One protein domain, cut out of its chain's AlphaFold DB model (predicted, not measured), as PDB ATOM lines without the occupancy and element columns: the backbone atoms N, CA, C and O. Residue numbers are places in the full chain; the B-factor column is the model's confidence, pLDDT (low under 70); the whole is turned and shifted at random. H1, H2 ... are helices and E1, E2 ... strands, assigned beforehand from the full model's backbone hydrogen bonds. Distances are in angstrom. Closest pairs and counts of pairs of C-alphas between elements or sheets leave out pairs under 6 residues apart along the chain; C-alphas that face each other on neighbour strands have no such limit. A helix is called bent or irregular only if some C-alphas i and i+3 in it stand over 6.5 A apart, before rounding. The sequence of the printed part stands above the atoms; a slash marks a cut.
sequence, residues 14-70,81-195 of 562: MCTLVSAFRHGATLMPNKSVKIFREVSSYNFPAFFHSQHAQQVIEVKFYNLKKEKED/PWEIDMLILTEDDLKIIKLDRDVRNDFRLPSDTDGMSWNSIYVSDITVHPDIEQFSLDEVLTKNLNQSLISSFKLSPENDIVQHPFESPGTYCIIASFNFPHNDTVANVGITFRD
ATOM      1  N   MET A  14      -3.075  60.174 -56.089       54.47
ATOM      2  CA  MET A  14      -3.742  59.807 -54.832       54.47
ATOM      3  C   MET A  14      -5.182  59.335 -55.096       54.47
ATOM      4  O   MET A  14      -5.709  58.494 -54.380       54.47
ATOM      5  N   CYS A  15      -5.835  59.839 -56.145       52.62
ATOM      6  CA  CYS A  15      -7.233  59.526 -56.431       52.62
ATOM      7  C   CYS A  15      -7.444  58.182 -57.161       52.62
ATOM      8  O   CYS A  15      -8.586  57.823 -57.435       52.62
ATOM      9  N   THR A  16      -6.389  57.428 -57.491       52.12
ATOM     10  CA  THR A  16      -6.472  56.290 -58.432       52.12
ATOM     11  C   THR A  16      -6.215  54.892 -57.837       52.12
ATOM     12  O   THR A  16      -5.855  53.993 -58.589       52.12
ATOM     13  N   LEU A  17      -6.361  54.666 -56.521       50.97
ATOM     14  CA  LEU A  17      -5.914  53.410 -55.862       50.97
ATOM     15  C   LEU A  17      -7.011  52.600 -55.120       50.97
ATOM     16  O   LEU A  17      -8.144  53.065 -55.024       50.97
ATOM     17  N   VAL A  18      -6.640  51.381 -54.664       46.56
ATOM     18  CA  VAL A  18      -7.351  50.057 -54.654       46.56
ATOM     19  C   VAL A  18      -7.946  49.566 -53.314       46.56
ATOM     20  O   VAL A  18      -7.450  49.966 -52.272       46.56
ATOM     21  N   SER A  19      -9.093  48.846 -53.392       45.69
ATOM     22  CA  SER A  19     -10.137  48.569 -52.364       45.69
ATOM     23  C   SER A  19     -10.107  47.173 -51.817       45.69
ATOM     24  O   SER A  19      -9.269  46.382 -52.208       45.69
ATOM     25  N   ALA A  20     -10.946  46.902 -50.823       47.72
ATOM     26  CA  ALA A  20     -10.463  46.759 -49.462       47.72
ATOM     27  C   ALA A  20     -11.594  46.817 -48.430       47.72
ATOM     28  O   ALA A  20     -11.402  47.370 -47.358       47.72
ATOM     29  N   PHE A  21     -12.772  46.255 -48.713       59.53
ATOM     30  CA  PHE A  21     -13.837  46.221 -47.710       59.53
ATOM     31  C   PHE A  21     -13.730  44.966 -46.841       59.53
ATOM     32  O   PHE A  21     -13.939  43.856 -47.337       59.53
ATOM     33  N   ARG A  22     -13.527  45.136 -45.532       64.94
ATOM     34  CA  ARG A  22     -13.395  44.052 -44.548       64.94
ATOM     35  C   ARG A  22     -14.685  43.816 -43.760       64.94
ATOM     36  O   ARG A  22     -15.254  44.735 -43.186       64.94
ATOM     37  N   HIS A  23     -15.118  42.564 -43.687       73.88
ATOM     38  CA  HIS A  23     -16.239  42.102 -42.870       73.88
ATOM     39  C   HIS A  23     -15.748  41.116 -41.817       73.88
ATOM     40  O   HIS A  23     -15.062  40.162 -42.154       73.88
ATOM     41  N   GLY A  24     -16.122  41.297 -40.552       79.75
ATOM     42  CA  GLY A  24     -15.950  40.259 -39.534       79.75
ATOM     43  C   GLY A  24     -17.149  39.312 -39.524       79.75
ATOM     44  O   GLY A  24     -18.281  39.779 -39.499       79.75
ATOM     45  N   ALA A  25     -16.911  38.007 -39.519       85.31
ATOM     46  CA  ALA A  25     -17.907  36.965 -39.316       85.31
ATOM     47  C   ALA A  25     -17.495  36.101 -38.118       85.31
ATOM     48  O   ALA A  25     -16.342  35.686 -38.004       85.31
ATOM     49  N   THR A  26     -18.442  35.823 -37.227       88.00
ATOM     50  CA  THR A  26     -18.228  34.945 -36.074       88.00
ATOM     51  C   THR A  26     -18.821  33.575 -36.383       88.00
ATOM     52  O   THR A  26     -20.027  33.443 -36.595       88.00
ATOM     53  N   LEU A  27     -17.970  32.554 -36.431       89.69
ATOM     54  CA  LEU A  27     -18.345  31.176 -36.718       89.69
ATOM     55  C   LEU A  27     -18.478  30.386 -35.419       89.69
ATOM     56  O   LEU A  27     -17.608  30.421 -34.550       89.69
ATOM     57  N   MET A  28     -19.576  29.650 -35.316       89.75
ATOM     58  CA  MET A  28     -19.860  28.758 -34.197       89.75
ATOM     59  C   MET A  28     -19.318  27.349 -34.497       89.75
ATOM     60  O   MET A  28     -19.385  26.922 -35.653       89.75
ATOM     61  N   PRO A  29     -18.834  26.600 -33.493       90.25
ATOM     62  CA  PRO A  29     -18.307  25.249 -33.663       90.25
ATOM     63  C   PRO A  29     -19.325  24.310 -34.277       90.25
ATOM     64  O   PRO A  29     -20.496  24.303 -33.889       90.25
ATOM     65  N   ASN A  30     -18.856  23.483 -35.204       88.50
ATOM     66  CA  ASN A  30     -19.616  22.448 -35.892       88.50
ATOM     67  C   ASN A  30     -20.881  22.992 -36.576       88.50
ATOM     68  O   ASN A  30     -21.850  22.260 -36.790       88.50
ATOM     69  N   LYS A  31     -20.881  24.289 -36.915       88.50
ATOM     70  CA  LYS A  31     -21.933  24.944 -37.687       88.50
ATOM     71  C   LYS A  31     -21.356  25.503 -38.977       88.50
ATOM     72  O   LYS A  31     -20.245  26.032 -39.011       88.50
ATOM     73  N   SER A  32     -22.159  25.404 -40.026       89.25
ATOM     74  CA  SER A  32     -21.903  26.045 -41.307       89.25
ATOM     75  C   SER A  32     -22.661  27.364 -41.376       89.25
ATOM     76  O   SER A  32     -23.814  27.453 -40.944       89.25
ATOM     77  N   VAL A  33     -22.015  28.382 -41.927       89.25
ATOM     78  CA  VAL A  33     -22.582  29.711 -42.139       89.25
ATOM     79  C   VAL A  33     -22.472  30.059 -43.616       89.25
ATOM     80  O   VAL A  33     -21.412  29.869 -44.209       89.25
ATOM     81  N   LYS A  34     -23.560  30.573 -44.195       89.75
ATOM     82  CA  LYS A  34     -23.594  31.152 -45.542       89.75
ATOM     83  C   LYS A  34     -23.529  32.666 -45.447       89.75
ATOM     84  O   LYS A  34     -24.272  33.281 -44.682       89.75
ATOM     85  N   ILE A  35     -22.662  33.266 -46.248       89.25
ATOM     86  CA  ILE A  35     -22.465  34.710 -46.306       89.25
ATOM     87  C   ILE A  35     -22.592  35.133 -47.764       89.25
ATOM     88  O   ILE A  35     -21.781  34.741 -48.598       89.25
ATOM     89  N   PHE A  36     -23.613  35.925 -48.070       87.44
ATOM     90  CA  PHE A  36     -23.858  36.453 -49.409       87.44
ATOM     91  C   PHE A  36     -23.376  37.891 -49.508       87.44
ATOM     92  O   PHE A  36     -23.679  38.702 -48.630       87.44
ATOM     93  N   ARG A  37     -22.697  38.232 -50.603       86.12
ATOM     94  CA  ARG A  37     -22.365  39.616 -50.932       86.12
ATOM     95  C   ARG A  37     -22.467  39.871 -52.423       86.12
ATOM     96  O   ARG A  37     -21.870  39.163 -53.223       86.12
ATOM     97  N   GLU A  38     -23.180  40.928 -52.777       84.88
ATOM     98  CA  GLU A  38     -23.201  41.447 -54.139       84.88
ATOM     99  C   GLU A  38     -21.926  42.249 -54.426       84.88
ATOM    100  O   GLU A  38     -21.577  43.176 -53.691       84.88
ATOM    101  N   VAL A  39     -21.236  41.885 -55.502       80.12
ATOM    102  CA  VAL A  39     -20.047  42.561 -56.023       80.12
ATOM    103  C   VAL A  39     -20.450  43.252 -57.318       80.12
ATOM    104  O   VAL A  39     -20.651  42.618 -58.354       80.12
ATOM    105  N   SER A  40     -20.627  44.570 -57.256       72.44
ATOM    106  CA  SER A  40     -21.104  45.349 -58.401       72.44
ATOM    107  C   SER A  40     -19.994  45.624 -59.418       72.44
ATOM    108  O   SER A  40     -18.878  45.986 -59.044       72.44
ATOM    109  N   SER A  41     -20.318  45.569 -60.712       65.56
ATOM    110  CA  SER A  41     -19.407  45.991 -61.778       65.56
ATOM    111  C   SER A  41     -19.258  47.509 -61.738       65.56
ATOM    112  O   SER A  41     -20.216  48.227 -62.046       65.56
ATOM    113  N   TYR A  42     -18.092  48.034 -61.375       59.97
ATOM    114  CA  TYR A  42     -17.886  49.480 -61.388       59.97
ATOM    115  C   TYR A  42     -17.065  49.907 -62.608       59.97
ATOM    116  O   TYR A  42     -15.837  49.901 -62.606       59.97
ATOM    117  N   ASN A  43     -17.767  50.328 -63.664       55.75
ATOM    118  CA  ASN A  43     -17.181  50.946 -64.858       55.75
ATOM    119  C   ASN A  43     -16.877  52.434 -64.606       55.75
ATOM    120  O   ASN A  43     -17.411  53.310 -65.289       55.75
ATOM    121  N   PHE A  44     -16.078  52.756 -63.586       53.84
ATOM    122  CA  PHE A  44     -15.710  54.150 -63.311       53.84
ATOM    123  C   PHE A  44     -14.399  54.529 -64.005       53.84
ATOM    124  O   PHE A  44     -13.453  53.746 -63.971       53.84
ATOM    125  N   PRO A  45     -14.268  55.745 -64.567       49.47
ATOM    126  CA  PRO A  45     -13.067  56.165 -65.293       49.47
ATOM    127  C   PRO A  45     -11.755  56.134 -64.490       49.47
ATOM    128  O   PRO A  45     -10.700  56.289 -65.082       49.47
ATOM    129  N   ALA A  46     -11.772  55.938 -63.166       48.81
ATOM    130  CA  ALA A  46     -10.556  55.775 -62.359       48.81
ATOM    131  C   ALA A  46      -9.938  54.357 -62.432       48.81
ATOM    132  O   ALA A  46      -8.895  54.120 -61.828       48.81
ATOM    133  N   PHE A  47     -10.541  53.428 -63.187       48.12
ATOM    134  CA  PHE A  47     -10.084  52.038 -63.346       48.12
ATOM    135  C   PHE A  47      -8.690  51.902 -63.997       48.12
ATOM    136  O   PHE A  47      -8.061  50.857 -63.900       48.12
ATOM    137  N   PHE A  48      -8.169  52.949 -64.649       47.91
ATOM    138  CA  PHE A  48      -6.952  52.868 -65.478       47.91
ATOM    139  C   PHE A  48      -5.629  52.643 -64.718       47.91
ATOM    140  O   PHE A  48      -4.614  52.381 -65.361       47.91
ATOM    141  N   HIS A  49      -5.590  52.742 -63.385       47.31
ATOM    142  CA  HIS A  49      -4.369  52.466 -62.601       47.31
ATOM    143  C   HIS A  49      -4.505  51.310 -61.607       47.31
ATOM    144  O   HIS A  49      -3.490  50.764 -61.181       47.31
ATOM    145  N   SER A  50      -5.727  50.870 -61.300       48.38
ATOM    146  CA  SER A  50      -5.978  49.697 -60.460       48.38
ATOM    147  C   SER A  50      -5.968  48.369 -61.219       48.38
ATOM    148  O   SER A  50      -6.003  47.323 -60.582       48.38
ATOM    149  N   GLN A  51      -5.850  48.383 -62.554       47.94
ATOM    150  CA  GLN A  51      -5.797  47.179 -63.404       47.94
ATOM    151  C   GLN A  51      -4.695  46.171 -63.029       47.94
ATOM    152  O   GLN A  51      -4.756  45.023 -63.460       47.94
ATOM    153  N   HIS A  52      -3.693  46.574 -62.244       52.53
ATOM    154  CA  HIS A  52      -2.629  45.682 -61.775       52.53
ATOM    155  C   HIS A  52      -2.889  45.053 -60.402       52.53
ATOM    156  O   HIS A  52      -2.126  44.179 -59.996       52.53
ATOM    157  N   ALA A  53      -3.933  45.469 -59.681       59.88
ATOM    158  CA  ALA A  53      -4.321  44.815 -58.443       59.88
ATOM    159  C   ALA A  53      -5.347  43.723 -58.741       59.88
ATOM    160  O   ALA A  53      -6.424  43.990 -59.277       59.88
ATOM    161  N   GLN A  54      -4.992  42.488 -58.399       68.56
ATOM    162  CA  GLN A  54      -5.893  41.355 -58.524       68.56
ATOM    163  C   GLN A  54      -7.064  41.564 -57.567       68.56
ATOM    164  O   GLN A  54      -6.872  41.692 -56.357       68.56
ATOM    165  N   GLN A  55      -8.270  41.633 -58.121       77.44
ATOM    166  CA  GLN A  55      -9.470  41.679 -57.308       77.44
ATOM    167  C   GLN A  55      -9.614  40.292 -56.658       77.44
ATOM    168  O   GLN A  55      -9.662  39.285 -57.372       77.44
ATOM    169  N   VAL A  56      -9.680  40.227 -55.326       86.94
ATOM    170  CA  VAL A  56      -9.783  38.955 -54.592       86.94
ATOM    171  C   VAL A  56     -10.732  39.045 -53.396       86.94
ATOM    172  O   VAL A  56     -10.774  40.054 -52.693       86.94
ATOM    173  N   ILE A  57     -11.448  37.963 -53.114       88.62
ATOM    174  CA  ILE A  57     -12.036  37.683 -51.805       88.62
ATOM    175  C   ILE A  57     -10.924  37.075 -50.955       88.62
ATOM    176  O   ILE A  57     -10.519  35.936 -51.171       88.62
ATOM    177  N   GLU A  58     -10.410  37.843 -50.005       90.00
ATOM    178  CA  GLU A  58      -9.471  37.359 -49.002       90.00
ATOM    179  C   GLU A  58     -10.235  36.959 -47.747       90.00
ATOM    180  O   GLU A  58     -11.030  37.734 -47.219       90.00
ATOM    181  N   VAL A  59      -9.975  35.762 -47.237       91.31
ATOM    182  CA  VAL A  59     -10.532  35.310 -45.967       91.31
ATOM    183  C   VAL A  59      -9.393  35.023 -45.005       91.31
ATOM    184  O   VAL A  59      -8.501  34.238 -45.315       91.31
ATOM    185  N   LYS A  60      -9.417  35.684 -43.848       92.06
ATOM    186  CA  LYS A  60      -8.369  35.645 -42.832       92.06
ATOM    187  C   LYS A  60      -8.937  35.275 -41.471       92.06
ATOM    188  O   LYS A  60      -9.857  35.924 -40.984       92.06
ATOM    189  N   PHE A  61      -8.356  34.289 -40.810       91.44
ATOM    190  CA  PHE A  61      -8.654  33.994 -39.414       91.44
ATOM    191  C   PHE A  61      -8.028  35.056 -38.490       91.44
ATOM    192  O   PHE A  61      -6.886  35.469 -38.691       91.44
ATOM    193  N   TYR A  62      -8.771  35.523 -37.478       87.56
ATOM    194  CA  TYR A  62      -8.250  36.479 -36.489       87.56
ATOM    195  C   TYR A  62      -7.942  35.841 -35.151       87.56
ATOM    196  O   TYR A  62      -6.816  35.935 -34.668       87.56
ATOM    197  N   ASN A  63      -8.958  35.275 -34.507       89.00
ATOM    198  CA  ASN A  63      -8.820  34.693 -33.181       89.00
ATOM    199  C   ASN A  63      -9.990  33.769 -32.842       89.00
ATOM    200  O   ASN A  63     -11.042  33.787 -33.485       89.00
ATOM    201  N   LEU A  64      -9.788  32.996 -31.780       89.12
ATOM    202  CA  LEU A  64     -10.828  32.254 -31.081       89.12
ATOM    203  C   LEU A  64     -11.232  33.036 -29.829       89.12
ATOM    204  O   LEU A  64     -10.369  33.549 -29.114       89.12
ATOM    205  N   LYS A  65     -12.535  33.126 -29.559       86.94
ATOM    206  CA  LYS A  65     -13.083  33.689 -28.317       86.94
ATOM    207  C   LYS A  65     -13.991  32.659 -27.655       86.94
ATOM    208  O   LYS A  65     -14.778  32.024 -28.341       86.94
ATOM    209  N   LYS A  66     -13.932  32.500 -26.335       84.69
ATOM    210  CA  LYS A  66     -14.962  31.755 -25.594       84.69
ATOM    211  C   LYS A  66     -16.174  32.652 -25.365       84.69
ATOM    212  O   LYS A  66     -16.014  33.832 -25.076       84.69
ATOM    213  N   GLU A  67     -17.377  32.095 -25.456       78.81
ATOM    214  CA  GLU A  67     -18.629  32.849 -25.292       78.81
ATOM    215  C   GLU A  67     -18.849  33.349 -23.846       78.81
ATOM    216  O   GLU A  67     -19.593  34.303 -23.634       78.81
ATOM    217  N   LYS A  68     -18.217  32.715 -22.843       75.00
ATOM    218  CA  LYS A  68     -18.543  32.912 -21.415       75.00
ATOM    219  C   LYS A  68     -17.386  33.295 -20.483       75.00
ATOM    220  O   LYS A  68     -17.633  33.428 -19.289       75.00
ATOM    221  N   GLU A  69     -16.160  33.478 -20.970       61.25
ATOM    222  CA  GLU A  69     -15.012  33.832 -20.115       61.25
ATOM    223  C   GLU A  69     -14.321  35.111 -20.601       61.25
ATOM    224  O   GLU A  69     -14.149  35.306 -21.805       61.25
ATOM    225  N   ASP A  70     -13.932  35.963 -19.643       57.28
ATOM    226  CA  ASP A  70     -13.157  37.187 -19.862       57.28
ATOM    227  C   ASP A  70     -11.888  36.897 -20.693       57.28
ATOM    228  O   ASP A  70     -11.266  35.843 -20.561       57.28
ATOM    229  N   PRO A  81      -6.040  22.018 -32.445       88.12
ATOM    230  CA  PRO A  81      -6.093  22.134 -33.892       88.12
ATOM    231  C   PRO A  81      -7.502  22.570 -34.291       88.12
ATOM    232  O   PRO A  81      -8.495  21.933 -33.937       88.12
ATOM    233  N   TRP A  82      -7.573  23.706 -34.973       91.56
ATOM    234  CA  TRP A  82      -8.804  24.277 -35.482       91.56
ATOM    235  C   TRP A  82      -8.766  24.258 -36.999       91.56
ATOM    236  O   TRP A  82      -7.714  24.455 -37.607       91.56
ATOM    237  N   GLU A  83      -9.919  24.010 -37.608       95.06
ATOM    238  CA  GLU A  83     -10.033  23.939 -39.057       95.06
ATOM    239  C   GLU A  83     -11.322  24.625 -39.498       95.06
ATOM    240  O   GLU A  83     -12.384  24.413 -38.906       95.06
ATOM    241  N   ILE A  84     -11.236  25.462 -40.530       94.88
ATOM    242  CA  ILE A  84     -12.411  26.081 -41.144       94.88
ATOM    243  C   ILE A  84     -12.438  25.668 -42.608       94.88
ATOM    244  O   ILE A  84     -11.598  26.105 -43.396       94.88
ATOM    245  N   ASP A  85     -13.415  24.839 -42.965       94.75
ATOM    246  CA  ASP A  85     -13.667  24.478 -44.355       94.75
ATOM    247  C   ASP A  85     -14.428  25.625 -45.012       94.75
ATOM    248  O   ASP A  85     -15.482  26.043 -44.521       94.75
ATOM    249  N   MET A  86     -13.906  26.142 -46.118       93.81
ATOM    250  CA  MET A  86     -14.504  27.256 -46.839       93.81
ATOM    251  C   MET A  86     -14.762  26.894 -48.288       93.81
ATOM    252  O   MET A  86     -13.920  26.304 -48.959       93.81
ATOM    253  N   LEU A  87     -15.927  27.297 -48.775       94.75
ATOM    254  CA  LEU A  87     -16.323  27.192 -50.166       94.75
ATOM    255  C   LEU A  87     -16.761  28.577 -50.640       94.75
ATOM    256  O   LEU A  87     -17.637  29.187 -50.030       94.75
ATOM    257  N   ILE A  88     -16.136  29.072 -51.702       94.38
ATOM    258  CA  ILE A  88     -16.426  30.375 -52.305       94.38
ATOM    259  C   ILE A  88     -16.892  30.135 -53.741       94.38
ATOM    260  O   ILE A  88     -16.198  29.456 -54.501       94.38
ATOM    261  N   LEU A  89     -18.071  30.656 -54.080       94.56
ATOM    262  CA  LEU A  89     -18.703  30.523 -55.396       94.56
ATOM    263  C   LEU A  89     -19.715  31.650 -55.648       94.56
ATOM    264  O   LEU A  89     -20.002  32.437 -54.748       94.56
ATOM    265  N   THR A  90     -20.302  31.721 -56.841       92.94
ATOM    266  CA  THR A  90     -21.426  32.632 -57.113       92.94
ATOM    267  C   THR A  90     -22.767  32.076 -56.619       92.94
ATOM    268  O   THR A  90     -22.945  30.875 -56.423       92.94
ATOM    269  N   GLU A  91     -23.742  32.960 -56.398       91.56
ATOM    270  CA  GLU A  91     -25.114  32.593 -56.014       91.56
ATOM    271  C   GLU A  91     -25.802  31.729 -57.082       91.56
ATOM    272  O   GLU A  91     -26.605  30.864 -56.742       91.56
ATOM    273  N   ASP A  92     -25.481  31.927 -58.362       91.00
ATOM    274  CA  ASP A  92     -26.045  31.127 -59.450       91.00
ATOM    275  C   ASP A  92     -25.477  29.704 -59.472       91.00
ATOM    276  O   ASP A  92     -26.248  28.749 -59.578       91.00
ATOM    277  N   ASP A  93     -24.169  29.545 -59.241       92.00
ATOM    278  CA  ASP A  93     -23.547  28.226 -59.081       92.00
ATOM    279  C   ASP A  93     -24.057  27.496 -57.830       92.00
ATOM    280  O   ASP A  93     -24.172  26.272 -57.814       92.00
ATOM    281  N   LEU A  94     -24.443  28.233 -56.784       91.56
ATOM    282  CA  LEU A  94     -24.992  27.634 -55.569       91.56
ATOM    283  C   LEU A  94     -26.346  26.960 -55.819       91.56
ATOM    284  O   LEU A  94     -26.642  25.946 -55.190       91.56
ATOM    285  N   LYS A  95     -27.170  27.498 -56.729       89.94
ATOM    286  CA  LYS A  95     -28.521  26.973 -57.010       89.94
ATOM    287  C   LYS A  95     -28.502  25.562 -57.598       89.94
ATOM    288  O   LYS A  95     -29.461  24.821 -57.394       89.94
ATOM    289  N   ILE A  96     -27.430  25.203 -58.307       91.44
ATOM    290  CA  ILE A  96     -27.253  23.888 -58.940       91.44
ATOM    291  C   ILE A  96     -26.489  22.893 -58.055       91.44
ATOM    292  O   ILE A  96     -26.391  21.720 -58.412       91.44
ATOM    293  N   ILE A  97     -25.952  23.326 -56.908       89.31
ATOM    294  CA  ILE A  97     -25.200  22.466 -55.987       89.31
ATOM    295  C   ILE A  97     -26.110  21.981 -54.863       89.31
ATOM    296  O   ILE A  97     -26.676  22.758 -54.092       89.31
ATOM    297  N   LYS A  98     -26.183  20.662 -54.710       88.31
ATOM    298  CA  LYS A  98     -26.764  20.012 -53.545       88.31
ATOM    299  C   LYS A  98     -25.758  20.065 -52.397       88.31
ATOM    300  O   LYS A  98     -24.702  19.443 -52.457       88.31
ATOM    301  N   LEU A  99     -26.082  20.818 -51.350       82.38
ATOM    302  CA  LEU A  99     -25.255  20.892 -50.147       82.38
ATOM    303  C   LEU A  99     -25.520  19.684 -49.244       82.38
ATOM    304  O   LEU A  99     -26.660  19.434 -48.859       82.38
ATOM    305  N   ASP A 100     -24.461  18.974 -48.856       72.62
ATOM    306  CA  ASP A 100     -24.555  17.780 -48.000       72.62
ATOM    307  C   ASP A 100     -24.833  18.093 -46.518       72.62
ATOM    308  O   ASP A 100     -25.127  17.194 -45.729       72.62
ATOM    309  N   ARG A 101     -24.716  19.363 -46.111       68.62
ATOM    310  CA  ARG A 101     -24.912  19.815 -44.727       68.62
ATOM    311  C   ARG A 101     -26.063  20.811 -44.635       68.62
ATOM    312  O   ARG A 101     -26.152  21.728 -45.449       68.62
ATOM    313  N   ASP A 102     -26.864  20.682 -43.577       66.81
ATOM    314  CA  ASP A 102     -27.854  21.686 -43.177       66.81
ATOM    315  C   ASP A 102     -27.140  22.997 -42.824       66.81
ATOM    316  O   ASP A 102     -26.652  23.191 -41.703       66.81
ATOM    317  N   VAL A 103     -27.065  23.921 -43.780       69.88
ATOM    318  CA  VAL A 103     -26.553  25.262 -43.511       69.88
ATOM    319  C   VAL A 103     -27.679  26.090 -42.909       69.88
ATOM    320  O   VAL A 103     -28.577  26.526 -43.617       69.88
ATOM    321  N   ARG A 104     -27.643  26.260 -41.585       61.28
ATOM    322  CA  ARG A 104     -28.762  26.820 -40.806       61.28
ATOM    323  C   ARG A 104     -28.834  28.346 -40.781       61.28
ATOM    324  O   ARG A 104     -29.873  28.878 -40.408       61.28
ATOM    325  N   ASN A 105     -27.744  29.037 -41.114       64.44
ATOM    326  CA  ASN A 105     -27.646  30.486 -40.959       64.44
ATOM    327  C   ASN A 105     -27.234  31.148 -42.274       64.44
ATOM    328  O   ASN A 105     -26.095  30.976 -42.720       64.44
ATOM    329  N   ASP A 106     -28.143  31.958 -42.814       69.44
ATOM    330  CA  ASP A 106     -27.915  32.806 -43.980       69.44
ATOM    331  C   ASP A 106     -27.700  34.253 -43.522       69.44
ATOM    332  O   ASP A 106     -28.571  34.874 -42.910       69.44
ATOM    333  N   PHE A 107     -26.526  34.805 -43.828       71.62
ATOM    334  CA  PHE A 107     -26.226  36.220 -43.642       71.62
ATOM    335  C   PHE A 107     -26.078  36.878 -45.005       71.62
ATOM    336  O   PHE A 107     -25.164  36.566 -45.767       71.62
ATOM    337  N   ARG A 108     -26.960  37.823 -45.318       73.25
ATOM    338  CA  ARG A 108     -26.794  38.680 -46.490       73.25
ATOM    339  C   ARG A 108     -26.107  39.962 -46.053       73.25
ATOM    340  O   ARG A 108     -26.672  40.737 -45.284       73.25
ATOM    341  N   LEU A 109     -24.882  40.167 -46.525       70.31
ATOM    342  CA  LEU A 109     -24.171  41.415 -46.309       70.31
ATOM    343  C   LEU A 109     -24.861  42.499 -47.149       70.31
ATOM    344  O   LEU A 109     -25.088  42.280 -48.345       70.31
ATOM    345  N   PRO A 110     -25.247  43.638 -46.551       65.94
ATOM    346  CA  PRO A 110     -25.872  44.713 -47.302       65.94
ATOM    347  C   PRO A 110     -24.909  45.209 -48.383       65.94
ATOM    348  O   PRO A 110     -23.725  45.422 -48.128       65.94
ATOM    349  N   SER A 111     -25.425  45.394 -49.597       60.03
ATOM    350  CA  SER A 111     -24.630  45.835 -50.746       60.03
ATOM    351  C   SER A 111     -24.149  47.285 -50.624       60.03
ATOM    352  O   SER A 111     -23.159  47.636 -51.259       60.03
ATOM    353  N   ASP A 112     -24.800  48.110 -49.790       55.56
ATOM    354  CA  ASP A 112     -24.618  49.569 -49.821       55.56
ATOM    355  C   ASP A 112     -24.577  50.299 -48.462       55.56
ATOM    356  O   ASP A 112     -24.469  51.522 -48.464       55.56
ATOM    357  N   THR A 113     -24.632  49.638 -47.297       50.84
ATOM    358  CA  THR A 113     -24.700  50.376 -46.014       50.84
ATOM    359  C   THR A 113     -23.505  50.158 -45.102       50.84
ATOM    360  O   THR A 113     -23.280  49.056 -44.601       50.84
ATOM    361  N   ASP A 114     -22.810  51.265 -44.824       48.84
ATOM    362  CA  ASP A 114     -21.838  51.431 -43.747       48.84
ATOM    363  C   ASP A 114     -22.428  50.952 -42.407       48.84
ATOM    364  O   ASP A 114     -23.247  51.622 -41.777       48.84
ATOM    365  N   GLY A 115     -22.006  49.766 -41.971       47.44
ATOM    366  CA  GLY A 115     -21.853  49.393 -40.562       47.44
ATOM    367  C   GLY A 115     -23.088  49.259 -39.662       47.44
ATOM    368  O   GLY A 115     -22.920  48.813 -38.530       47.44
ATOM    369  N   MET A 116     -24.313  49.596 -40.079       42.53
ATOM    370  CA  MET A 116     -25.461  49.547 -39.161       42.53
ATOM    371  C   MET A 116     -26.304  48.277 -39.285       42.53
ATOM    372  O   MET A 116     -27.095  48.103 -40.207       42.53
ATOM    373  N   SER A 117     -26.170  47.462 -38.236       44.84
ATOM    374  CA  SER A 117     -26.991  46.317 -37.835       44.84
ATOM    375  C   SER A 117     -27.054  45.153 -38.820       44.84
ATOM    376  O   SER A 117     -27.612  45.240 -39.910       44.84
ATOM    377  N   TRP A 118     -26.559  44.008 -38.350       46.84
ATOM    378  CA  TRP A 118     -26.946  42.696 -38.838       46.84
ATOM    379  C   TRP A 118     -28.454  42.562 -38.659       46.84
ATOM    380  O   TRP A 118     -28.930  42.088 -37.630       46.84
ATOM    381  N   ASN A 119     -29.232  42.962 -39.656       43.47
ATOM    382  CA  ASN A 119     -30.512  42.314 -39.820       43.47
ATOM    383  C   ASN A 119     -30.148  40.915 -40.299       43.47
ATOM    384  O   ASN A 119     -29.912  40.700 -41.487       43.47
ATOM    385  N   SER A 120     -30.037  39.974 -39.357       49.03
ATOM    386  CA  SER A 120     -30.227  38.568 -39.670       49.03
ATOM    387  C   SER A 120     -31.649  38.456 -40.196       49.03
ATOM    388  O   SER A 120     -32.612  38.186 -39.479       49.03
ATOM    389  N   ILE A 121     -31.809  38.764 -41.478       49.22
ATOM    390  CA  ILE A 121     -32.985  38.350 -42.198       49.22
ATOM    391  C   ILE A 121     -32.793  36.845 -42.258       49.22
ATOM    392  O   ILE A 121     -32.035  36.348 -43.084       49.22
ATOM    393  N   TYR A 122     -33.414  36.142 -41.311       48.03
ATOM    394  CA  TYR A 122     -33.635  34.710 -41.398       48.03
ATOM    395  C   TYR A 122     -34.550  34.504 -42.604       48.03
ATOM    396  O   TYR A 122     -35.766  34.361 -42.469       48.03
ATOM    397  N   VAL A 123     -33.977  34.600 -43.803       50.84
ATOM    398  CA  VAL A 123     -34.618  34.101 -45.004       50.84
ATOM    399  C   VAL A 123     -34.614  32.601 -44.785       50.84
ATOM    400  O   VAL A 123     -33.577  31.953 -44.826       50.84
ATOM    401  N   SER A 124     -35.770  32.097 -44.368       45.16
ATOM    402  CA  SER A 124     -36.014  30.669 -44.249       45.16
ATOM    403  C   SER A 124     -35.746  30.080 -45.620       45.16
ATOM    404  O   SER A 124     -36.293  30.618 -46.581       45.16
ATOM    405  N   ASP A 125     -34.883  29.063 -45.654       49.47
ATOM    406  CA  ASP A 125     -34.523  28.193 -46.771       49.47
ATOM    407  C   ASP A 125     -34.745  28.804 -48.152       49.47
ATOM    408  O   ASP A 125     -35.889  28.966 -48.584       49.47
ATOM    409  N   ILE A 126     -33.644  29.044 -48.885       52.09
ATOM    410  CA  ILE A 126     -33.662  29.097 -50.355       52.09
ATOM    411  C   ILE A 126     -34.652  28.030 -50.787       52.09
ATOM    412  O   ILE A 126     -34.411  26.836 -50.604       52.09
ATOM    413  N   THR A 127     -35.817  28.488 -51.233       49.69
ATOM    414  CA  THR A 127     -36.919  27.617 -51.582       49.69
ATOM    415  C   THR A 127     -36.331  26.808 -52.706       49.69
ATOM    416  O   THR A 127     -36.030  27.392 -53.745       49.69
ATOM    417  N   VAL A 128     -36.043  25.526 -52.448       54.91
ATOM    418  CA  VAL A 128     -35.568  24.578 -53.453       54.91
ATOM    419  C   VAL A 128     -36.500  24.791 -54.622       54.91
ATOM    420  O   VAL A 128     -37.676  24.445 -54.525       54.91
ATOM    421  N   HIS A 129     -36.040  25.505 -55.650       55.25
ATOM    422  CA  HIS A 129     -36.860  25.738 -56.816       55.25
ATOM    423  C   HIS A 129     -36.973  24.351 -57.428       55.25
ATOM    424  O   HIS A 129     -35.955  23.825 -57.879       55.25
ATOM    425  N   PRO A 130     -38.157  23.717 -57.367       59.69
ATOM    426  CA  PRO A 130     -38.298  22.310 -57.730       59.69
ATOM    427  C   PRO A 130     -37.951  22.068 -59.206       59.69
ATOM    428  O   PRO A 130     -37.762  20.927 -59.613       59.69
ATOM    429  N   ASP A 131     -37.830  23.148 -59.979       75.62
ATOM    430  CA  ASP A 131     -37.552  23.165 -61.404       75.62
ATOM    431  C   ASP A 131     -36.047  23.176 -61.752       75.62
ATOM    432  O   ASP A 131     -35.708  23.082 -62.931       75.62
ATOM    433  N   ILE A 132     -35.134  23.294 -60.774       80.25
ATOM    434  CA  ILE A 132     -33.678  23.288 -61.014       80.25
ATOM    435  C   ILE A 132     -33.079  21.971 -60.506       80.25
ATOM    436  O   ILE A 132     -33.116  21.679 -59.310       80.25
ATOM    437  N   GLU A 133     -32.509  21.177 -61.415       86.19
ATOM    438  CA  GLU A 133     -31.790  19.945 -61.077       86.19
ATOM    439  C   GLU A 133     -30.520  20.272 -60.273       86.19
ATOM    440  O   GLU A 133     -29.729  21.131 -60.666       86.19
ATOM    441  N   GLN A 134     -30.337  19.602 -59.132       87.44
ATOM    442  CA  GLN A 134     -29.195  19.808 -58.240       87.44
ATOM    443  C   GLN A 134     -28.222  18.630 -58.312       87.44
ATOM    444  O   GLN A 134     -28.630  17.470 -58.231       87.44
ATOM    445  N   PHE A 135     -26.930  18.937 -58.378       90.44
ATOM    446  CA  PHE A 135     -25.830  17.978 -58.483       90.44
ATOM    447  C   PHE A 135     -24.908  18.078 -57.264       90.44
ATOM    448  O   PHE A 135     -24.872  19.104 -56.587       90.44
ATOM    449  N   SER A 136     -24.138  17.032 -56.959       90.44
ATOM    450  CA  SER A 136     -23.072  17.148 -55.953       90.44
ATOM    451  C   SER A 136     -21.982  18.118 -56.431       90.44
ATOM    452  O   SER A 136     -21.809  18.320 -57.634       90.44
ATOM    453  N   LEU A 137     -21.218  18.706 -55.502       89.06
ATOM    454  CA  LEU A 137     -20.116  19.611 -55.855       89.06
ATOM    455  C   LEU A 137     -19.114  18.940 -56.814       89.06
ATOM    456  O   LEU A 137     -18.724  19.539 -57.813       89.06
ATOM    457  N   ASP A 138     -18.763  17.679 -56.559       90.94
ATOM    458  CA  ASP A 138     -17.855  16.912 -57.417       90.94
ATOM    459  C   ASP A 138     -18.426  16.706 -58.824       90.94
ATOM    460  O   ASP A 138     -17.698  16.791 -59.814       90.94
ATOM    461  N   GLU A 139     -19.734  16.470 -58.952       91.81
ATOM    462  CA  GLU A 139     -20.387  16.369 -60.258       91.81
ATOM    463  C   GLU A 139     -20.391  17.699 -61.012       91.81
ATOM    464  O   GLU A 139     -20.120  17.705 -62.212       91.81
ATOM    465  N   VAL A 140     -20.656  18.817 -60.326       91.31
ATOM    466  CA  VAL A 140     -20.607  20.158 -60.933       91.31
ATOM    467  C   VAL A 140     -19.209  20.447 -61.476       91.31
ATOM    468  O   VAL A 140     -19.082  20.872 -62.624       91.31
ATOM    469  N   LEU A 141     -18.166  20.153 -60.691       90.50
ATOM    470  CA  LEU A 141     -16.773  20.379 -61.083       90.50
ATOM    471  C   LEU A 141     -16.313  19.425 -62.196       90.50
ATOM    472  O   LEU A 141     -15.675  19.851 -63.152       90.50
ATOM    473  N   THR A 142     -16.649  18.135 -62.119       93.25
ATOM    474  CA  THR A 142     -16.225  17.144 -63.131       93.25
ATOM    475  C   THR A 142     -16.933  17.317 -64.472       93.25
ATOM    476  O   THR A 142     -16.330  17.070 -65.518       93.25
ATOM    477  N   LYS A 143     -18.197  17.756 -64.460       94.25
ATOM    478  CA  LYS A 143     -18.979  18.045 -65.670       94.25
ATOM    479  C   LYS A 143     -18.799  19.487 -66.173       94.25
ATOM    480  O   LYS A 143     -19.357  19.805 -67.220       94.25
ATOM    481  N   ASN A 144     -18.027  20.333 -65.474       91.38
ATOM    482  CA  ASN A 144     -17.873  21.772 -65.744       91.38
ATOM    483  C   ASN A 144     -19.227  22.493 -65.897       91.38
ATOM    484  O   ASN A 144     -19.452  23.224 -66.861       91.38
ATOM    485  N   LEU A 145     -20.159  22.233 -64.975       92.62
ATOM    486  CA  LEU A 145     -21.483  22.873 -64.971       92.62
ATOM    487  C   LEU A 145     -21.467  24.260 -64.317       92.62
ATOM    488  O   LEU A 145     -22.454  24.987 -64.413       92.62
ATOM    489  N   ASN A 146     -20.371  24.616 -63.647       91.62
ATOM    490  CA  ASN A 146     -20.186  25.911 -63.011       91.62
ATOM    491  C   ASN A 146     -20.009  27.030 -64.049       91.62
ATOM    492  O   ASN A 146     -19.302  26.881 -65.046       91.62
ATOM    493  N   GLN A 147     -20.638  28.170 -63.790       89.00
ATOM    494  CA  GLN A 147     -20.542  29.390 -64.588       89.00
ATOM    495  C   GLN A 147     -19.333  30.239 -64.193       89.00
ATOM    496  O   GLN A 147     -18.807  30.977 -65.026       89.00
ATOM    497  N   SER A 148     -18.903  30.138 -62.934       90.00
ATOM    498  CA  SER A 148     -17.769  30.871 -62.373       90.00
ATOM    499  C   SER A 148     -16.798  29.942 -61.652       90.00
ATOM    500  O   SER A 148     -17.115  28.783 -61.366       90.00
ATOM    501  N   LEU A 149     -15.594  30.430 -61.354       90.62
ATOM    502  CA  LEU A 149     -14.647  29.711 -60.512       90.62
ATOM    503  C   LEU A 149     -15.267  29.376 -59.152       90.62
ATOM    504  O   LEU A 149     -15.715  30.245 -58.410       90.62
ATOM    505  N   ILE A 150     -15.203  28.100 -58.794       92.06
ATOM    506  CA  ILE A 150     -15.518  27.618 -57.453       92.06
ATOM    507  C   ILE A 150     -14.198  27.291 -56.772       92.06
ATOM    508  O   ILE A 150     -13.339  26.619 -57.344       92.06
ATOM    509  N   SER A 151     -14.009  27.763 -55.545       93.81
ATOM    510  CA  SER A 151     -12.810  27.446 -54.774       93.81
ATOM    511  C   SER A 151     -13.161  26.870 -53.414       93.81
ATOM    512  O   SER A 151     -13.964  27.438 -52.676       93.81
ATOM    513  N   SER A 152     -12.530  25.744 -53.086       92.69
ATOM    514  CA  SER A 152     -12.606  25.113 -51.774       92.69
ATOM    515  C   SER A 152     -11.258  25.244 -51.075       92.69
ATOM    516  O   SER A 152     -10.218  24.925 -51.654       92.69
ATOM    517  N   PHE A 153     -11.279  25.737 -49.842       93.62
ATOM    518  CA  PHE A 153     -10.091  25.964 -49.033       93.62
ATOM    519  C   PHE A 153     -10.286  25.437 -47.621       93.62
ATOM    520  O   PHE A 153     -11.408  25.320 -47.130       93.62
ATOM    521  N   LYS A 154      -9.168  25.205 -46.940       94.50
ATOM    522  CA  LYS A 154      -9.142  24.848 -45.528       94.50
ATOM    523  C   LYS A 154      -8.246  25.834 -44.791       94.50
ATOM    524  O   LYS A 154      -7.040  25.843 -45.031       94.50
ATOM    525  N   LEU A 155      -8.828  26.673 -43.933       94.06
ATOM    526  CA  LEU A 155      -8.037  27.494 -43.016       94.06
ATOM    527  C   LEU A 155      -7.607  26.645 -41.829       94.06
ATOM    528  O   LEU A 155      -8.414  25.903 -41.264       94.06
ATOM    529  N   SER A 156      -6.351  26.798 -41.443       93.38
ATOM    530  CA  SER A 156      -5.732  26.114 -40.312       93.38
ATOM    531  C   SER A 156      -4.686  27.041 -39.675       93.38
ATOM    532  O   SER A 156      -4.378  28.089 -40.246       93.38
ATOM    533  N   PRO A 157      -4.081  26.679 -38.530       89.31
ATOM    534  CA  PRO A 157      -2.980  27.450 -37.952       89.31
ATOM    535  C   PRO A 157      -1.796  27.679 -38.907       89.31
ATOM    536  O   PRO A 157      -1.064  28.648 -38.742       89.31
ATOM    537  N   GLU A 158      -1.596  26.788 -39.883       90.50
ATOM    538  CA  GLU A 158      -0.522  26.889 -40.882       90.50
ATOM    539  C   GLU A 158      -0.903  27.794 -42.061       90.50
ATOM    540  O   GLU A 158      -0.033  28.426 -42.654       90.50
ATOM    541  N   ASN A 159      -2.201  27.875 -42.378       91.12
ATOM    542  CA  ASN A 159      -2.759  28.676 -43.464       91.12
ATOM    543  C   ASN A 159      -3.938  29.493 -42.927       91.12
ATOM    544  O   ASN A 159      -5.102  29.111 -43.070       91.12
ATOM    545  N   ASP A 160      -3.634  30.618 -42.284       89.56
ATOM    546  CA  ASP A 160      -4.623  31.500 -41.661       89.56
ATOM    547  C   ASP A 160      -5.250  32.502 -42.646       89.56
ATOM    548  O   ASP A 160      -6.162  33.241 -42.269       89.56
ATOM    549  N   ILE A 161      -4.790  32.521 -43.905       91.75
ATOM    550  CA  ILE A 161      -5.248  33.414 -44.974       91.75
ATOM    551  C   ILE A 161      -5.428  32.628 -46.276       91.75
ATOM    552  O   ILE A 161      -4.534  31.892 -46.693       91.75
ATOM    553  N   VAL A 162      -6.548  32.848 -46.968       92.62
ATOM    554  CA  VAL A 162      -6.789  32.347 -48.334       92.62
ATOM    555  C   VAL A 162      -7.366  33.439 -49.223       92.62
ATOM    556  O   VAL A 162      -7.976  34.390 -48.735       92.62
ATOM    557  N   GLN A 163      -7.177  33.306 -50.534       92.19
ATOM    558  CA  GLN A 163      -7.627  34.279 -51.526       92.19
ATOM    559  C   GLN A 163      -8.344  33.578 -52.682       92.19
ATOM    560  O   GLN A 163      -7.871  32.563 -53.189       92.19
ATOM    561  N   HIS A 164      -9.464  34.147 -53.116       90.62
ATOM    562  CA  HIS A 164     -10.244  33.709 -54.271       90.62
ATOM    563  C   HIS A 164     -10.387  34.871 -55.264       90.62
ATOM    564  O   HIS A 164     -10.851  35.935 -54.858       90.62
ATOM    565  N   PRO A 165      -9.978  34.733 -56.536       88.88
ATOM    566  CA  PRO A 165     -10.056  35.824 -57.504       88.88
ATOM    567  C   PRO A 165     -11.498  36.113 -57.932       88.88
ATOM    568  O   PRO A 165     -12.284  35.189 -58.105       88.88
ATOM    569  N   PHE A 166     -11.832  37.386 -58.163       79.94
ATOM    570  CA  PHE A 166     -13.093  37.731 -58.824       79.94
ATOM    571  C   PHE A 166     -12.952  37.554 -60.337       79.94
ATOM    572  O   PHE A 166     -12.095  38.182 -60.962       79.94
ATOM    573  N   GLU A 167     -13.814  36.736 -60.932       79.25
ATOM    574  CA  GLU A 167     -13.873  36.582 -62.391       79.25
ATOM    575  C   GLU A 167     -14.907  37.516 -63.014       79.25
ATOM    576  O   GLU A 167     -14.661  38.130 -64.054       79.25
ATOM    577  N   SER A 168     -16.056  37.660 -62.351       79.94
ATOM    578  CA  SER A 168     -17.155  38.488 -62.826       79.94
ATOM    579  C   SER A 168     -17.878  39.215 -61.688       79.94
ATOM    580  O   SER A 168     -17.899  38.744 -60.549       79.94
ATOM    581  N   PRO A 169     -18.513  40.357 -61.979       83.00
ATOM    582  CA  PRO A 169     -19.482  40.971 -61.079       83.00
ATOM    583  C   PRO A 169     -20.673  40.035 -60.832       83.00
ATOM    584  O   PRO A 169     -21.086  39.318 -61.743       83.00
ATOM    585  N   GLY A 170     -21.247  40.069 -59.632       87.19
ATOM    586  CA  GLY A 170     -22.375  39.217 -59.245       87.19
ATOM    587  C   GLY A 170     -22.467  39.017 -57.734       87.19
ATOM    588  O   GLY A 170     -21.654  39.549 -56.977       87.19
ATOM    589  N   THR A 171     -23.457  38.253 -57.275       89.50
ATOM    590  CA  THR A 171     -23.526  37.846 -55.868       89.50
ATOM    591  C   THR A 171     -22.609  36.656 -55.632       89.50
ATOM    592  O   THR A 171     -22.802  35.598 -56.224       89.50
ATOM    593  N   TYR A 172     -21.644  36.812 -54.732       91.62
ATOM    594  CA  TYR A 172     -20.809  35.726 -54.238       91.62
ATOM    595  C   TYR A 172     -21.392  35.168 -52.942       91.62
ATOM    596  O   TYR A 172     -21.874  35.913 -52.085       91.62
ATOM    597  N   CYS A 173     -21.329  33.851 -52.802       92.44
ATOM    598  CA  CYS A 173     -21.658  33.108 -51.603       92.44
ATOM    599  C   CYS A 173     -20.386  32.486 -51.022       92.44
ATOM    600  O   CYS A 173     -19.615  31.824 -51.718       92.44
ATOM    601  N   ILE A 174     -20.187  32.692 -49.723       93.50
ATOM    602  CA  ILE A 174     -19.118  32.086 -48.941       93.50
ATOM    603  C   ILE A 174     -19.777  31.166 -47.924       93.50
ATOM    604  O   ILE A 174     -20.545  31.621 -47.075       93.50
ATOM    605  N   ILE A 175     -19.472  29.877 -48.003       93.12
ATOM    606  CA  ILE A 175     -19.903  28.880 -47.029       93.12
ATOM    607  C   ILE A 175     -18.698  28.543 -46.167       93.12
ATOM    608  O   ILE A 175     -17.710  28.025 -46.675       93.12
ATOM    609  N   ALA A 176     -18.778  28.826 -44.871       93.75
ATOM    610  CA  ALA A 176     -17.719  28.525 -43.917       93.75
ATOM    611  C   ALA A 176     -18.231  27.552 -42.851       93.75
ATOM    612  O   ALA A 176     -19.258  27.807 -42.222       93.75
ATOM    613  N   SER A 177     -17.522  26.445 -42.644       93.50
ATOM    614  CA  SER A 177     -17.815  25.447 -41.613       93.50
ATOM    615  C   SER A 177     -16.664  25.394 -40.629       93.50
ATOM    616  O   SER A 177     -15.558  25.011 -40.996       93.50
ATOM    617  N   PHE A 178     -16.914  25.782 -39.383       93.81
ATOM    618  CA  PHE A 178     -15.884  25.766 -38.352       93.81
ATOM    619  C   PHE A 178     -15.893  24.423 -37.621       93.81
ATOM    620  O   PHE A 178     -16.827  24.133 -36.879       93.81
ATOM    621  N   ASN A 179     -14.866  23.600 -37.822       92.56
ATOM    622  CA  ASN A 179     -14.723  22.307 -37.159       92.56
ATOM    623  C   ASN A 179     -13.871  22.490 -35.896       92.56
ATOM    624  O   ASN A 179     -12.665  22.737 -35.971       92.56
ATOM    625  N   PHE A 180     -14.504  22.382 -34.727       91.94
ATOM    626  CA  PHE A 180     -13.823  22.542 -33.442       91.94
ATOM    627  C   PHE A 180     -14.483  21.676 -32.362       91.94
ATOM    628  O   PHE A 180     -15.713  21.605 -32.307       91.94
ATOM    629  N   PRO A 181     -13.703  21.004 -31.493       88.31
ATOM    630  CA  PRO A 181     -14.252  20.048 -30.531       88.31
ATOM    631  C   PRO A 181     -15.055  20.707 -29.400       88.31
ATOM    632  O   PRO A 181     -15.925  20.065 -28.814       88.31
ATOM    633  N   HIS A 182     -14.785  21.976 -29.082       87.81
ATOM    634  CA  HIS A 182     -15.443  22.686 -27.987       87.81
ATOM    635  C   HIS A 182     -16.572  23.577 -28.502       87.81
ATOM    636  O   HIS A 182     -16.329  24.488 -29.283       87.81
ATOM    637  N   ASN A 183     -17.802  23.339 -28.040       87.69
ATOM    638  CA  ASN A 183     -19.002  24.041 -28.515       87.69
ATOM    639  C   ASN A 183     -19.146  25.493 -28.014       87.69
ATOM    640  O   ASN A 183     -20.020  26.208 -28.495       87.69
ATOM    641  N   ASP A 184     -18.332  25.921 -27.052       88.06
ATOM    642  CA  ASP A 184     -18.369  27.240 -26.399       88.06
ATOM    643  C   ASP A 184     -17.372  28.253 -26.990       88.06
ATOM    644  O   ASP A 184     -17.261  29.381 -26.504       88.06
ATOM    645  N   THR A 185     -16.627  27.855 -28.020       88.00
ATOM    646  CA  THR A 185     -15.568  28.664 -28.626       88.00
ATOM    647  C   THR A 185     -16.010  29.175 -29.986       88.00
ATOM    648  O   THR A 185     -16.346  28.388 -30.847       88.00
ATOM    649  N   VAL A 186     -15.963  30.472 -30.248       90.50
ATOM    650  CA  VAL A 186     -16.268  31.040 -31.563       90.50
ATOM    651  C   VAL A 186     -14.998  31.442 -32.300       90.50
ATOM    652  O   VAL A 186     -14.072  31.985 -31.696       90.50
ATOM    653  N   ALA A 187     -14.953  31.205 -33.609       91.25
ATOM    654  CA  ALA A 187     -13.881  31.689 -34.472       91.25
ATOM    655  C   ALA A 187     -14.289  33.014 -35.117       91.25
ATOM    656  O   ALA A 187     -15.328  33.096 -35.768       91.25
ATOM    657  N   ASN A 188     -13.467  34.051 -34.969       90.19
ATOM    658  CA  ASN A 188     -13.648  35.300 -35.699       90.19
ATOM    659  C   ASN A 188     -12.826  35.255 -36.983       90.19
ATOM    660  O   ASN A 188     -11.596  35.166 -36.956       90.19
ATOM    661  N   VAL A 189     -13.526  35.350 -38.105       89.94
ATOM    662  CA  VAL A 189     -12.960  35.336 -39.448       89.94
ATOM    663  C   VAL A 189     -13.229  36.681 -40.105       89.94
ATOM    664  O   VAL A 189     -14.330  37.213 -40.031       89.94
ATOM    665  N   GLY A 190     -12.222  37.255 -40.743       88.56
ATOM    666  CA  GLY A 190     -12.351  38.414 -41.605       88.56
ATOM    667  C   GLY A 190     -12.499  38.017 -43.049       88.56
ATOM    668  O   GLY A 190     -11.633  37.343 -43.585       88.56
ATOM    669  N   ILE A 191     -13.557  38.483 -43.687       87.75
ATOM    670  CA  ILE A 191     -13.778  38.368 -45.116       87.75
ATOM    671  C   ILE A 191     -13.573  39.750 -45.719       87.75
ATOM    672  O   ILE A 191     -14.389  40.658 -45.554       87.75
ATOM    673  N   THR A 192     -12.466  39.910 -46.420       83.00
ATOM    674  CA  THR A 192     -12.072  41.142 -47.078       83.00
ATOM    675  C   THR A 192     -12.309  41.009 -48.575       83.00
ATOM    676  O   THR A 192     -11.652  40.231 -49.256       83.00
ATOM    677  N   PHE A 193     -13.235  41.793 -49.108       80.12
ATOM    678  CA  PHE A 193     -13.462  41.890 -50.544       80.12
ATOM    679  C   PHE A 193     -12.556  43.001 -51.066       80.12
ATOM    680  O   PHE A 193     -12.790  44.184 -50.797       80.12
ATOM    681  N   ARG A 194     -11.477  42.603 -51.743       74.56
ATOM    682  CA  ARG A 194     -10.505  43.520 -52.330       74.56
ATOM    683  C   ARG A 194     -10.972  43.963 -53.711       74.56
ATOM    684  O   ARG A 194     -10.639  43.346 -54.720       74.56
ATOM    685  N   ASP A 195     -11.775  45.016 -53.734       68.00
ATOM    686  CA  ASP A 195     -12.220  45.689 -54.956       68.00
ATOM    687  C   ASP A 195     -11.093  46.562 -55.559       68.00
ATOM    688  O   ASP A 195     -10.108  46.867 -54.902       68.00
TER     689      ASP A 195
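What this domain is: This is residues 14 to 70 and 81 to 195 of the 562 residues of an uncharacterized protein of Kuraishia capsulata CBS 1993 (UniProt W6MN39). A five-stranded sheet, E5 E2 E8 E4 E6, and a four-stranded sheet, E1 E9 E3 E7, lie face to face as a twisted sandwich, wound as a jelly roll. A long unnamed stretch, residues 109 to 136, loops from E5 at one edge of the larger sheet round to the short helix H3, while H2 packs on that sheet and H1 lies far from the middle. The printed part has 172 residues, under half in named elements, ordered E1 E2 H1 E3 E4 H2 E5 H3 E6 E7 E8 E9, and its class is mostly strand. The larger sheet is mixed and the smaller all antiparallel. The whole is compact and rounded, with a radius of gyration of the C-alphas of 17.0 A and spans of 49 by 48 by 33 A.

Where its parts are: The larger sheet has E5, residues 105 to 108; E2, residues 31 to 39, 25.5 A long; E8, residues 170 to 179, 28.8 A; E4, residues 83 to 90, 23.1 A; and E6, residues 151 to 155. The other has E1, residues 21 to 27, from C-alpha 21 at (-13.837, 46.221, -47.710); E9, residues 185 to 194, 28.4 A, to C-alpha 194 at (-10.505, 43.520, -52.330); E3, residues 56 to 66, 30.3 A; and E7, residues 161 to 165. The helices are H1, residues 45 to 48, H2, residues 91 to 95, and H3, residues 137 to 142. H1 is irregular, but only just: C-alphas 45 and 48 are 6.9 A apart.

How they stand to each other: In the larger sheet E5 and E2 are parallel, with N 36 and O 107 2.8 A apart. The antiparallel pairs are E2 and E8, N 35 to O 174 2.8 A; E8 and E4, N 175 to O 87 2.8 A; and E4 and E6, N 86 to O 153 2.8 A. The other sheet pairs E1 with E9, N 25 to O 189 2.7 A; E9 with E3, N 190 to O 60 2.7 A; and E3 with E7, N 57 to O 164 2.7 A. The sheets of the sandwich have 54 pairs of C-alphas within 10 A. The jelly roll, one long hairpin wound over both sheets, nests E1 with E9, E2 with E8, E3 with E7 and E4 with E6. E4, H2 and E5 form a split strand-helix-strand unit, with E2 and E8 between its strands and a right-handed crossover. H2 is on the larger sheet at a height of 7.9 A, over none of its strands, but only just: 2 of its C-alphas fall on E8. The closest C-alphas of H2 and E8 are those of Glu 91 and Thr 171, 5.5 A apart. H1 and H3 are on neither sheet. In H2 and H3 every O i to N i+4 pair is within hydrogen-bond range; H1 is too short for one.

The domain as a whole: The C-alphas farthest apart are those of Met 14 and Pro 130, at 51.1 A. Residues 71 to 80 are not printed, and C-alphas 70 and 81 are 21.8 A apart across this cut. The link E5 to H3, 28 residues, is long. Mean pLDDT of the printed part is 77.8; 53 residues are under 70, among them residues 41 to 54 and 110 to 130.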